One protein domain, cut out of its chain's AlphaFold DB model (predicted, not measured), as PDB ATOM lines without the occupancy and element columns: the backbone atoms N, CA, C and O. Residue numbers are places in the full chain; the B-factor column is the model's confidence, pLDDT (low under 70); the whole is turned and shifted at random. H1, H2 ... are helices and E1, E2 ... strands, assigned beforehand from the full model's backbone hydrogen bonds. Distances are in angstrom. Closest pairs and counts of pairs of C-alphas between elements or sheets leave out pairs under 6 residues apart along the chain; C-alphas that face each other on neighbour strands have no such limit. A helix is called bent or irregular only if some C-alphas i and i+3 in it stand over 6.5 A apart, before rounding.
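This is residues 10 to 105 of the 107 residues of the protein "APH domain-containing protein" of Thermosporothrix sp. COM3 (UniProt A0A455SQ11). The arm H1a of a bent helix lies near the middle of an elongated model, with H2 packed steeply across it and the second arm, H1b, folded back near it. A small two-strand hairpin, E1 and E2, makes one end of the length, and the short helix H3, after a long link, lies toward the other. The printed part has 96 residues with three named strands and then three named helices, in the order E1, E2, E3, H1, H2, H3; the one sheet, E1 - E2, is antiparallel, and the class is mostly helix. The whole is compact, with a radius of gyration of the C-alphas of 14.3 A, and spans 46 by 28 by 25 A.

Start at residues 10 to 11, which pair antiparallel with residues 39 to 40 of E3, residues 39 to 41; E3 pairs with no named strand. Next look at E1, residues 20 to 22, and E2, residues 29 to 32, an antiparallel hairpin at 162 degrees, with N 21 and O 31 at 2.9 A and N 30 and O 21 at 2.8 A, within hydrogen-bond range. E2 and E3 are apart. Helix H1, residues 44 to 66, is bent: C-alphas 53 and 56 are 9.4 A apart, though by its hydrogen bonds it was assigned as one helix, and its arms are H1a, residues 44 to 53, and H1b, residues 56 to 66. H1b is itself irregular, with C-alphas 57 and 60 at 7.1 A. E3 and H1a meet only through their link. H1a and H1b are close but not clearly touching, their closest C-alphas, of His 51 and Trp 59, 6.7 A apart; they run opposite ways at a steep tilt of 35.3 degrees, only just past shallow. H2, residues 71 to 86, touches H1a with residues 73 to 78 alone, the closest C-alphas being those of Glu 44 and Leu 74, 5.3 A apart; they run the same way at a steep tilt of 63 degrees. H3, residues 98 to 103, touches no helix. Each O i to N i+4 pair is within hydrogen-bond range in H2 and H3, against 5 of 6 in H1a and 5 of 7 in H1b.

Find C-alpha 20 at (366.788, 284.503, 311.636), where E1 begins; it is 6.7 A long, E2 7.9 A and E3 6.2 A. From C-alpha 44 at (373.718, 295.793, 323.859) H1a runs 14.2 A, and H1b 15.4 A. H2 covers 22.8 A, and H3 8.5 A, ending at C-alpha 103 at (369.417, 302.859, 334.537).

The two C-alphas farthest apart, of Asn 25 and Thr 105, are 48.2 A apart. The printed part has no cut, and the link from H2 to H3, with 11 residues between them, is long. The mean pLDDT of the printed part is 77.9; look for values under 70 at residues 84 to 85 and 87 to 105, with a mean of 49 in H3.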
ATOM      1  N   LEU A  10     368.275 300.965 316.090       91.19
ATOM      2  CA  LEU A  10     367.181 300.014 315.987       91.19
ATOM      3  C   LEU A  10     367.612 298.708 316.662       91.19
ATOM      4  O   LEU A  10     368.643 298.144 316.299       91.19
ATOM      5  N   VAL A  11     366.831 298.253 317.636       91.94
ATOM      6  CA  VAL A  11     366.942 296.917 318.230       91.94
ATOM      7  C   VAL A  11     365.691 296.113 317.900       91.94
ATOM      8  O   VAL A  11     364.589 296.664 317.859       91.94
ATOM      9  N   HIS A  12     365.868 294.820 317.666       92.88
ATOM     10  CA  HIS A  12     364.831 293.845 317.354       92.88
ATOM     11  C   HIS A  12     364.012 293.463 318.587       92.88
ATOM     12  O   HIS A  12     362.806 293.268 318.494       92.88
ATOM     13  N   THR A  13     364.657 293.384 319.753       89.94
ATOM     14  CA  THR A  13     364.102 292.988 321.061       89.94
ATOM     15  C   THR A  13     363.668 291.533 321.219       89.94
ATOM     16  O   THR A  13     363.533 291.081 322.351       89.94
ATOM     17  N   ASP A  14     363.535 290.802 320.113       88.94
ATOM     18  CA  ASP A  14     363.272 289.358 320.088       88.94
ATOM     19  C   ASP A  14     364.209 288.621 319.112       88.94
ATOM     20  O   ASP A  14     363.806 287.871 318.224       88.94
ATOM     21  N   LEU A  15     365.502 288.957 319.164       87.25
ATOM     22  CA  LEU A  15     366.490 288.417 318.232       87.25
ATOM     23  C   LEU A  15     367.014 287.057 318.706       87.25
ATOM     24  O   LEU A  15     367.910 286.979 319.548       87.25
ATOM     25  N   HIS A  16     366.474 285.987 318.127       85.62
ATOM     26  CA  HIS A  16     366.864 284.603 318.405       85.62
ATOM     27  C   HIS A  16     366.841 283.748 317.119       85.62
ATOM     28  O   HIS A  16     366.303 284.186 316.099       85.62
ATOM     29  N   PRO A  17     367.390 282.514 317.123       84.56
ATOM     30  CA  PRO A  17     367.511 281.697 315.906       84.56
ATOM     31  C   PRO A  17     366.197 281.450 315.146       84.56
ATOM     32  O   PRO A  17     366.211 281.300 313.929       84.56
ATOM     33  N   GLY A  18     365.053 281.449 315.838       88.75
ATOM     34  CA  GLY A  18     363.730 281.280 315.225       88.75
ATOM     35  C   GLY A  18     363.321 282.440 314.310       88.75
ATOM     36  O   GLY A  18     362.596 282.211 313.337       88.75
ATOM     37  N   ASN A  19     363.872 283.632 314.548       92.19
ATOM     38  CA  ASN A  19     363.603 284.865 313.802       92.19
ATOM     39  C   ASN A  19     364.695 285.200 312.771       92.19
ATOM     40  O   ASN A  19     364.604 286.202 312.068       92.19
ATOM     41  N   ILE A  20     365.710 284.340 312.619       91.12
ATOM     42  CA  ILE A  20     366.788 284.503 311.636       91.12
ATOM     43  C   ILE A  20     366.572 283.519 310.481       91.12
ATOM     44  O   ILE A  20     366.261 282.342 310.680       91.12
ATOM     45  N   ARG A  21     366.717 283.992 309.242       94.44
ATOM     46  CA  ARG A  21     366.687 283.154 308.036       94.44
ATOM     47  C   ARG A  21     368.037 283.215 307.348       94.44
ATOM     48  O   ARG A  21     368.536 284.297 307.051       94.44
ATOM     49  N   LEU A  22     368.605 282.047 307.073       93.56
ATOM     50  CA  LEU A  22     369.855 281.887 306.336       93.56
ATOM     51  C   LEU A  22     369.559 281.247 304.980       93.56
ATOM     52  O   LEU A  22     368.613 280.469 304.849       93.56
ATOM     53  N   ARG A  23     370.363 281.569 303.968       92.94
ATOM     54  CA  ARG A  23     370.330 280.870 302.680       92.94
ATOM     55  C   ARG A  23     370.933 279.475 302.844       92.94
ATOM     56  O   ARG A  23     371.990 279.329 303.447       92.94
ATOM     57  N   GLU A  24     370.288 278.467 302.261       89.88
ATOM     58  CA  GLU A  24     370.673 277.053 302.418       89.88
ATOM     59  C   GLU A  24     372.081 276.739 301.887       89.88
ATOM     60  O   GLU A  24     372.772 275.884 302.429       89.88
ATOM     61  N   ASN A  25     372.521 277.448 300.844       90.81
ATOM     62  CA  ASN A  25     373.738 277.092 300.112       90.81
ATOM     63  C   ASN A  25     375.021 277.695 300.698       90.81
ATOM     64  O   ASN A  25     376.091 277.119 300.533       90.81
ATOM     65  N   ASP A  26     374.937 278.872 301.322       91.81
ATOM     66  CA  ASP A  26     376.112 279.627 301.779       91.81
ATOM     67  C   ASP A  26     375.968 280.197 303.194       91.81
ATOM     68  O   ASP A  26     376.834 280.947 303.640       91.81
ATOM     69  N   PHE A  27     374.885 279.851 303.901       87.00
ATOM     70  CA  PHE A  27     374.562 280.334 305.246       87.00
ATOM     71  C   PHE A  27     374.540 281.861 305.388       87.00
ATOM     72  O   PHE A  27     374.506 282.379 306.504       87.00
ATOM     73  N   ALA A  28     374.518 282.612 304.286       89.12
ATOM     74  CA  ALA A  28     374.422 284.057 304.364       89.12
ATOM     75  C   ALA A  28     373.018 284.465 304.817       89.12
ATOM     76  O   ALA A  28     372.024 283.812 304.483       89.12
ATOM     77  N   LEU A  29     372.939 285.578 305.545       90.38
ATOM     78  CA  LEU A  29     371.682 286.122 306.043       90.38
ATOM     79  C   LEU A  29     370.711 286.386 304.882       90.38
ATOM     80  O   LEU A  29     370.979 287.209 304.008       90.38
ATOM     81  N   ALA A  30     369.584 285.679 304.885       95.06
ATOM     82  CA  ALA A  30     368.479 285.872 303.951       95.06
ATOM     83  C   ALA A  30     367.471 286.900 304.482       95.06
ATOM     84  O   ALA A  30     366.839 287.607 303.701       95.06
ATOM     85  N   GLY A  31     367.322 286.988 305.807       94.62
ATOM     86  CA  GLY A  31     366.454 287.968 306.446       94.62
ATOM     87  C   GLY A  31     366.347 287.786 307.956       94.62
ATOM     88  O   GLY A  31     366.743 286.760 308.510       94.62
ATOM     89  N   VAL A  32     365.779 288.802 308.595       94.69
ATOM     90  CA  VAL A  32     365.329 288.785 309.991       94.69
ATOM     91  C   VAL A  32     363.811 288.986 309.963       94.69
ATOM     92  O   VAL A  32     363.310 289.691 309.083       94.69
ATOM     93  N   LEU A  33     363.079 288.321 310.848       95.44
ATOM     94  CA  LEU A  33     361.615 288.327 310.904       95.44
ATOM     95  C   LEU A  33     361.138 288.800 312.274       95.44
ATOM     96  O   LEU A  33     361.886 288.701 313.229       95.44
ATOM     97  N   ASP A  34     359.867 289.191 312.352       94.12
ATOM     98  CA  ASP A  34     359.167 289.489 313.608       94.12
ATOM     99  C   ASP A  34     359.598 290.788 314.318       94.12
ATOM    100  O   ASP A  34     360.010 290.836 315.473       94.12
ATOM    101  N   PHE A  35     359.486 291.899 313.586       94.62
ATOM    102  CA  PHE A  35     359.860 293.239 314.051       94.62
ATOM    103  C   PHE A  35     358.773 293.946 314.879       94.62
ATOM    104  O   PHE A  35     358.884 295.150 315.115       94.62
ATOM    105  N   GLU A  36     357.708 293.265 315.307       93.50
ATOM    106  CA  GLU A  36     356.555 293.916 315.958       93.50
ATOM    107  C   GLU A  36     356.904 294.625 317.280       93.50
ATOM    108  O   GLU A  36     356.218 295.563 317.695       93.50
ATOM    109  N   HIS A  37     358.023 294.242 317.897       88.12
ATOM    110  CA  HIS A  37     358.547 294.840 319.126       88.12
ATOM    111  C   HIS A  37     359.798 295.706 318.918       88.12
ATOM    112  O   HIS A  37     360.339 296.265 319.881       88.12
ATOM    113  N   ALA A  38     360.252 295.853 317.673       92.19
ATOM    114  CA  ALA A  38     361.459 296.600 317.365       92.19
ATOM    115  C   ALA A  38     361.327 298.078 317.766       92.19
ATOM    116  O   ALA A  38     360.298 298.725 317.553       92.19
ATOM    117  N   LYS A  39     362.385 298.634 318.361       90.50
ATOM    118  CA  LYS A  39     362.379 300.006 318.895       90.50
ATOM    119  C   LYS A  39     363.766 300.637 318.886       90.50
ATOM    120  O   LYS A  39     364.769 299.960 318.700       90.50
ATOM    121  N   GLY A  40     363.820 301.948 319.112       89.88
ATOM    122  CA  GLY A  40     365.078 302.650 319.360       89.88
ATOM    123  C   GLY A  40     365.606 302.338 320.760       89.88
ATOM    124  O   GLY A  40     364.915 302.612 321.743       89.88
ATOM    125  N   TRP A  41     366.806 301.768 320.864       87.25
ATOM    126  CA  TRP A  41     367.454 301.467 322.143       87.25
ATOM    127  C   TRP A  41     368.978 301.317 321.999       87.25
ATOM    128  O   TRP A  41     369.553 301.622 320.962       87.25
ATOM    129  N   LEU A  42     369.645 300.867 323.059       86.50
ATOM    130  CA  LEU A  42     371.064 300.519 323.060       86.50
ATOM    131  C   LEU A  42     371.300 299.151 322.404       86.50
ATOM    132  O   LEU A  42     370.615 298.182 322.740       86.50
ATOM    133  N   ALA A  43     372.312 299.069 321.539       86.12
ATOM    134  CA  ALA A  43     372.679 297.868 320.785       86.12
ATOM    135  C   ALA A  43     372.935 296.644 321.684       86.12
ATOM    136  O   ALA A  43     372.611 295.510 321.317       86.12
ATOM    137  N   GLU A  44     373.438 296.867 322.905       87.19
ATOM    138  CA  GLU A  44     373.718 295.793 323.859       87.19
ATOM    139  C   GLU A  44     372.471 295.012 324.302       87.19
ATOM    140  O   GLU A  44     372.600 293.914 324.848       87.19
ATOM    141  N   TYR A  45     371.268 295.537 324.051       85.75
ATOM    142  CA  TYR A  45     370.025 294.829 324.333       85.75
ATOM    143  C   TYR A  45     369.905 293.539 323.520       85.75
ATOM    144  O   TYR A  45     369.751 292.463 324.103       85.75
ATOM    145  N   ASP A  46     370.014 293.625 322.194       88.50
ATOM    146  CA  ASP A  46     369.971 292.445 321.324       88.50
ATOM    147  C   ASP A  46     371.244 291.618 321.468       88.50
ATOM    148  O   ASP A  46     371.183 290.390 321.469       88.50
ATOM    149  N   LEU A  47     372.391 292.272 321.679       87.31
ATOM    150  CA  LEU A  47     373.655 291.576 321.905       87.31
ATOM    151  C   LEU A  47     373.567 290.601 323.083       87.31
ATOM    152  O   LEU A  47     374.020 289.465 322.984       87.31
ATOM    153  N   ALA A  48     372.931 291.016 324.179       84.81
ATOM    154  CA  ALA A  48     372.706 290.148 325.326       84.81
ATOM    155  C   ALA A  48     371.725 288.994 325.027       84.81
ATOM    156  O   ALA A  48     371.771 287.987 325.723       84.81
ATOM    157  N   LEU A  49     370.806 289.125 324.052       83.38
ATOM    158  CA  LEU A  49     369.924 288.013 323.642       83.38
ATOM    159  C   LEU A  49     370.740 287.006 322.838       83.38
ATOM    160  O   LEU A  49     370.719 285.812 323.115       83.38
ATOM    161  N   LEU A  50     371.514 287.507 321.880       83.00
ATOM    162  CA  LEU A  50     372.370 286.675 321.050       83.00
ATOM    163  C   LEU A  50     373.424 285.940 321.875       83.00
ATOM    164  O   LEU A  50     373.615 284.748 321.659       83.00
ATOM    165  N   HIS A  51     374.056 286.601 322.849       83.81
ATOM    166  CA  HIS A  51     375.026 285.949 323.729       83.81
ATOM    167  C   HIS A  51     374.415 284.754 324.475       83.81
ATOM    168  O   HIS A  51     375.028 283.691 324.536       83.81
ATOM    169  N   TRP A  52     373.173 284.889 324.952       77.69
ATOM    170  CA  TRP A  52     372.439 283.791 325.584       77.69
ATOM    171  C   TRP A  52     372.232 282.596 324.641       77.69
ATOM    172  O   TRP A  52     372.325 281.446 325.064       77.69
ATOM    173  N   HIS A  53     371.959 282.855 323.360       80.19
ATOM    174  CA  HIS A  53     371.683 281.809 322.371       80.19
ATOM    175  C   HIS A  53     372.931 281.189 321.731       80.19
ATOM    176  O   HIS A  53     372.869 280.042 321.295       80.19
ATOM    177  N   LEU A  54     374.038 281.928 321.639       77.75
ATOM    178  CA  LEU A  54     375.249 281.491 320.936       77.75
ATOM    179  C   LEU A  54     376.140 280.567 321.782       77.75
ATOM    180  O   LEU A  54     376.917 279.803 321.216       77.75
ATOM    181  N   GLY A  55     376.012 280.595 323.112       70.94
ATOM    182  CA  GLY A  55     376.892 279.839 324.009       70.94
ATOM    183  C   GLY A  55     378.342 280.351 323.996       70.94
ATOM    184  O   GLY A  55     378.731 281.173 323.163       70.94
ATOM    185  N   GLU A  56     379.163 279.879 324.939       77.88
ATOM    186  CA  GLU A  56     380.524 280.411 325.135       77.88
ATOM    187  C   GLU A  56     381.465 280.129 323.951       77.88
ATOM    188  O   GLU A  56     382.316 280.959 323.632       77.88
ATOM    189  N   ASP A  57     381.276 279.007 323.253       78.69
ATOM    190  CA  ASP A  57     382.175 278.557 322.181       78.69
ATOM    191  C   ASP A  57     382.084 279.417 320.909       78.69
ATOM    192  O   ASP A  57     383.079 279.612 320.208       78.69
ATOM    193  N   LEU A  58     380.904 279.967 320.605       78.75
ATOM    194  CA  LEU A  58     380.676 280.786 319.404       78.75
ATOM    195  C   LEU A  58     380.874 282.283 319.665       78.75
ATOM    196  O   LEU A  58     380.979 283.083 318.729       78.75
ATOM    197  N   TRP A  59     380.957 282.673 320.935       83.12
ATOM    198  CA  TRP A  59     381.036 284.067 321.343       83.12
ATOM    199  C   TRP A  59     382.282 284.817 320.833       83.12
ATOM    200  O   TRP A  59     382.141 285.962 320.397       83.12
ATOM    201  N   PRO A  60     383.502 284.238 320.816       83.00
ATOM    202  CA  PRO A  60     384.673 284.918 320.262       83.00
ATOM    203  C   PRO A  60     384.510 285.301 318.787       83.00
ATOM    204  O   PRO A  60     384.752 286.456 318.443       83.00
ATOM    205  N   ALA A  61     384.041 284.369 317.952       79.06
ATOM    206  CA  ALA A  61     383.819 284.601 316.525       79.06
ATOM    207  C   ALA A  61     382.687 285.611 316.283       79.06
ATOM    208  O   ALA A  61     382.787 286.478 315.418       79.06
ATOM    209  N   PHE A  62     381.625 285.552 317.091       81.94
ATOM    210  CA  PHE A  62     380.534 286.516 316.999       81.94
ATOM    211  C   PHE A  62     380.993 287.950 317.310       81.94
ATOM    212  O   PHE A  62     380.658 288.885 316.581       81.94
ATOM    213  N   ARG A  63     381.793 288.136 318.369       81.00
ATOM    214  CA  ARG A  63     382.321 289.459 318.746       81.00
ATOM    215  C   ARG A  63     383.185 290.088 317.664       81.00
ATOM    216  O   ARG A  63     383.132 291.303 317.495       81.00
ATOM    217  N   GLU A  64     383.960 289.279 316.948       80.56
ATOM    218  CA  GLU A  64     384.778 289.748 315.830       80.56
ATOM    219  C   GLU A  64     383.911 290.385 314.730       80.56
ATOM    220  O   GLU A  64     384.247 291.456 314.229       80.56
ATOM    221  N   GLY A  65     382.758 289.784 314.416       76.69
ATOM    222  CA  GLY A  65     381.819 290.308 313.419       76.69
ATOM    223  C   GLY A  65     380.925 291.458 313.906       76.69
ATOM    224  O   GLY A  65     380.494 292.273 313.093       76.69
ATOM    225  N   TYR A  66     380.637 291.543 315.210       78.94
ATOM    226  CA  TYR A  66     379.733 292.558 315.772       78.94
ATOM    227  C   TYR A  66     380.371 293.955 315.875       78.94
ATOM    228  O   TYR A  66     379.680 294.969 315.779       78.94
ATOM    229  N   GLY A  67     381.693 294.024 316.058       79.19
ATOM    230  CA  GLY A  67     382.423 295.281 316.214       79.19
ATOM    231  C   GLY A  67     382.421 295.807 317.655       79.19
ATOM    232  O   GLY A  67     382.604 295.053 318.611       79.19
ATOM    233  N   THR A  68     382.278 297.122 317.829       79.00
ATOM    234  CA  THR A  68     382.453 297.791 319.129       79.00
ATOM    235  C   THR A  68     381.173 297.770 319.963       79.00
ATOM    236  O   THR A  68     380.111 298.164 319.493       79.00
ATOM    237  N   TYR A  69     381.284 297.382 321.232       79.69
ATOM    238  CA  TYR A  69     380.193 297.408 322.210       79.69
ATOM    239  C   TYR A  69     380.738 297.667 323.620       79.69
ATOM    240  O   TYR A  69     381.943 297.531 323.857       79.69
ATOM    241  N   SER A  70     379.871 298.001 324.581       81.19
ATOM    242  CA  SER A  70     380.262 298.171 325.986       81.19
ATOM    243  C   SER A  70     380.166 296.857 326.781       81.19
ATOM    244  O   SER A  70     379.058 296.390 327.069       81.19
ATOM    245  N   PRO A  71     381.287 296.270 327.260       81.00
ATOM    246  CA  PRO A  71     381.243 295.032 328.047       81.00
ATOM    247  C   PRO A  71     380.503 295.179 329.382       81.00
ATOM    248  O   PRO A  71     379.944 294.213 329.900       81.00
ATOM    249  N   LYS A  72     380.496 296.386 329.967       79.88
ATOM    250  CA  LYS A  72     379.755 296.675 331.206       79.88
ATOM    251  C   LYS A  72     378.244 296.603 330.967       79.88
ATOM    252  O   LYS A  72     377.523 296.090 331.817       79.88
ATOM    253  N   ARG A  73     377.770 297.100 329.822       78.81
ATOM    254  CA  ARG A  73     376.341 297.121 329.473       78.81
ATOM    255  C   ARG A  73     375.828 295.780 329.014       78.81
ATOM    256  O   ARG A  73     374.738 295.407 329.421       78.81
ATOM    257  N   LEU A  74     376.631 295.045 328.249       82.62
ATOM    258  CA  LEU A  74     376.325 293.661 327.917       82.62
ATOM    259  C   LEU A  74     376.023 292.859 329.194       82.62
ATOM    260  O   LEU A  74     374.924 292.332 329.335       82.62
ATOM    261  N   ARG A  75     376.930 292.907 330.182       83.62
ATOM    262  CA  ARG A  75     376.713 292.263 331.489       83.62
ATOM    263  C   ARG A  75     375.470 292.757 332.221       83.62
ATOM    264  O   ARG A  75     374.769 291.973 332.851       83.62
ATOM    265  N   LEU A  76     375.178 294.052 332.151       79.81
ATOM    266  CA  LEU A  76     373.970 294.608 332.755       79.81
ATOM    267  C   LEU A  76     372.699 294.039 332.111       79.81
ATOM    268  O   LEU A  76     371.788 293.636 332.828       79.81
ATOM    269  N   PHE A  77     372.639 293.972 330.779       81.88
ATOM    270  CA  PHE A  77     371.490 293.410 330.068       81.88
ATOM    271  C   PHE A  77     371.356 291.895 330.261       81.88
ATOM    272  O   PHE A  77     370.232 291.408 330.358       81.88
ATOM    273  N   GLU A  78     372.461 291.159 330.386       82.19
ATOM    274  CA  GLU A  78     372.449 289.740 330.776       82.19
ATOM    275  C   GLU A  78     371.818 289.539 332.160       82.19
ATOM    276  O   GLU A  78     370.909 288.724 332.316       82.19
ATOM    277  N   VAL A  79     372.244 290.327 333.154       81.75
ATOM    278  CA  VAL A  79     371.691 290.268 334.517       81.75
ATOM    279  C   VAL A  79     370.213 290.642 334.532       81.75
ATOM    280  O   VAL A  79     369.422 289.954 335.173       81.75
ATOM    281  N   ILE A  80     369.816 291.705 333.824       75.81
ATOM    282  CA  ILE A  80     368.404 292.103 333.750       75.81
ATOM    283  C   ILE A  80     367.562 290.955 333.189       75.81
ATOM    284  O   ILE A  80     366.541 290.617 333.780       75.81
ATOM    285  N   LYS A  81     368.003 290.298 332.114       72.88
ATOM    286  CA  LYS A  81     367.264 289.171 331.525       72.88
ATOM    287  C   LYS A  81     367.155 287.978 332.462       72.88
ATOM    288  O   LYS A  81     366.071 287.415 332.591       72.88
ATOM    289  N   LEU A  82     368.238 287.635 333.159       77.31
ATOM    290  CA  LEU A  82     368.214 286.598 334.191       77.31
ATOM    291  C   LEU A  82     367.173 286.900 335.274       77.31
ATOM    292  O   LEU A  82     366.384 286.026 335.627       77.31
ATOM    293  N   LEU A  83     367.130 288.142 335.764       72.00
ATOM    294  CA  LEU A  83     366.142 288.563 336.757       72.00
ATOM    295  C   LEU A  83     364.709 288.452 336.220       72.00
ATOM    296  O   LEU A  83     363.826 288.000 336.942       72.00
ATOM    297  N   MET A  84     364.475 288.798 334.952       65.94
ATOM    298  CA  MET A  84     363.146 288.703 334.334       65.94
ATOM    299  C   MET A  84     362.651 287.258 334.228       65.94
ATOM    300  O   MET A  84     361.497 286.986 334.562       65.94
ATOM    301  N   ILE A  85     363.538 286.329 333.854       68.81
ATOM    302  CA  ILE A  85     363.244 284.889 333.831       68.81
ATOM    303  C   ILE A  85     362.892 284.393 335.239       68.81
ATOM    304  O   ILE A  85     361.887 283.708 335.416       68.81
ATOM    305  N   ILE A  86     363.694 284.759 336.249       70.12
ATOM    306  CA  ILE A  86     363.486 284.338 337.645       70.12
ATOM    307  C   ILE A  86     362.145 284.841 338.190       70.12
ATOM    308  O   ILE A  86     361.455 284.112 338.901       70.12
ATOM    309  N   GLU A  87     361.756 286.071 337.859       65.94
ATOM    310  CA  GLU A  87     360.490 286.652 338.314       65.94
ATOM    311  C   GLU A  87     359.265 286.160 337.521       65.94
ATOM    312  O   GLU A  87     358.144 286.574 337.820       65.94
ATOM    313  N   GLY A  88     359.454 285.294 336.515       56.56
ATOM    314  CA  GLY A  88     358.378 284.822 335.640       56.56
ATOM    315  C   GLY A  88     357.704 285.953 334.860       56.56
ATOM    316  O   GLY A  88     356.534 285.837 334.494       56.56
ATOM    317  N   ARG A  89     358.407 287.076 334.657       56.75
ATOM    318  CA  ARG A  89     357.872 288.255 333.975       56.75
ATOM    319  C   ARG A  89     358.312 288.270 332.521       56.75
ATOM    320  O   ARG A  89     359.487 288.098 332.212       56.75
ATOM    321  N   ASP A  90     357.351 288.538 331.647       56.28
ATOM    322  CA  ASP A  90     357.574 288.698 330.216       56.28
ATOM    323  C   ASP A  90     358.493 289.903 329.922       56.28
ATOM    324  O   ASP A  90     358.381 290.963 330.560       56.28
ATOM    325  N   LEU A  91     359.384 289.743 328.934       53.62
ATOM    326  CA  LEU A  91     360.383 290.722 328.485       53.62
ATOM    327  C   LEU A  91     359.770 292.093 328.159       53.62
ATOM    328  O   LEU A  91     360.426 293.131 328.285       53.62
ATOM    329  N   GLN A  92     358.487 292.115 327.811       51.94
ATOM    330  CA  GLN A  92     357.768 293.302 327.361       51.94
ATOM    331  C   GLN A  92     357.287 294.219 328.503       51.94
ATOM    332  O   GLN A  92     357.187 295.434 328.318       51.94
ATOM    333  N   HIS A  93     357.021 293.685 329.701       47.38
ATOM    334  CA  HIS A  93     356.238 294.407 330.721       47.38
ATOM    335  C   HIS A  93     357.061 295.377 331.599       47.38
ATOM    336  O   HIS A  93     356.509 296.298 332.198       47.38
ATOM    337  N   LEU A  94     358.390 295.215 331.679       47.94
ATOM    338  CA  LEU A  94     359.243 295.973 332.615       47.94
ATOM    339  C   LEU A  94     359.827 297.280 332.032       47.94
ATOM    340  O   LEU A  94     360.265 298.166 332.773       47.94
ATOM    341  N   TYR A  95     359.846 297.422 330.702       53.94
ATOM    342  CA  TYR A  95     360.655 298.446 330.023       53.94
ATOM    343  C   TYR A  95     359.974 299.800 329.801       53.94
ATOM    344  O   TYR A  95     360.648 300.743 329.399       53.94
ATOM    345  N   GLY A  96     358.677 299.940 330.082       49.06
ATOM    346  CA  GLY A  96     357.968 301.193 329.799       49.06
ATOM    347  C   GLY A  96     358.374 302.376 330.689       49.06
ATOM    348  O   GLY A  96     358.282 303.520 330.256       49.06
ATOM    349  N   LYS A  97     358.819 302.128 331.931       46.31
ATOM    350  CA  LYS A  97     359.077 303.212 332.900       46.31
ATOM    351  C   LYS A  97     360.180 302.914 333.922       46.31
ATOM    352  O   LYS A  97     361.051 303.746 334.146       46.31
ATOM    353  N   TRP A  98     360.202 301.703 334.485       48.72
ATOM    354  CA  TRP A  98     361.111 301.353 335.585       48.72
ATOM    355  C   TRP A  98     362.583 301.234 335.154       48.72
ATOM    356  O   TRP A  98     363.474 301.738 335.838       48.72
ATOM    357  N   ALA A  99     362.845 300.618 333.994       49.69
ATOM    358  CA  ALA A  99     364.204 300.447 333.480       49.69
ATOM    359  C   ALA A  99     364.866 301.788 333.104       49.69
ATOM    360  O   ALA A  99     366.031 301.993 333.429       49.69
ATOM    361  N   CYS A 100     364.125 302.719 332.491       46.66
ATOM    362  CA  CYS A 100     364.632 304.053 332.152       46.66
ATOM    363  C   CYS A 100     365.041 304.847 333.402       46.66
ATOM    364  O   CYS A 100     366.122 305.426 333.436       46.66
ATOM    365  N   GLU A 101     364.201 304.838 334.444       48.38
ATOM    366  CA  GLU A 101     364.430 305.611 335.672       48.38
ATOM    367  C   GLU A 101     365.582 305.037 336.519       48.38
ATOM    368  O   GLU A 101     366.381 305.793 337.064       48.38
ATOM    369  N   LYS A 102     365.724 303.706 336.607       50.16
ATOM    370  CA  LYS A 102     366.812 303.064 337.371       50.16
ATOM    371  C   LYS A 102     368.152 303.071 336.634       50.16
ATOM    372  O   LYS A 102     369.182 303.293 337.270       50.16
ATOM    373  N   LEU A 103     368.170 302.859 335.316       47.75
ATOM    374  CA  LEU A 103     369.417 302.859 334.537       47.75
ATOM    375  C   LEU A 103     370.039 304.258 334.445       47.75
ATOM    376  O   LEU A 103     371.260 304.366 334.511       47.75
ATOM    377  N   ALA A 104     369.220 305.313 334.412       43.12
ATOM    378  CA  ALA A 104     369.681 306.702 334.469       43.12
ATOM    379  C   ALA A 104     370.326 307.097 335.814       43.12
ATOM    380  O   ALA A 104     370.947 308.145 335.897       43.12
ATOM    381  N   THR A 105     370.188 306.284 336.870       44.62
ATOM    382  CA  THR A 105     370.861 306.520 338.169       44.62
ATOM    383  C   THR A 105     372.180 305.762 338.326       44.62
ATOM    384  O   THR A 105     372.882 305.942 339.319       44.62
TER     385      THR A 105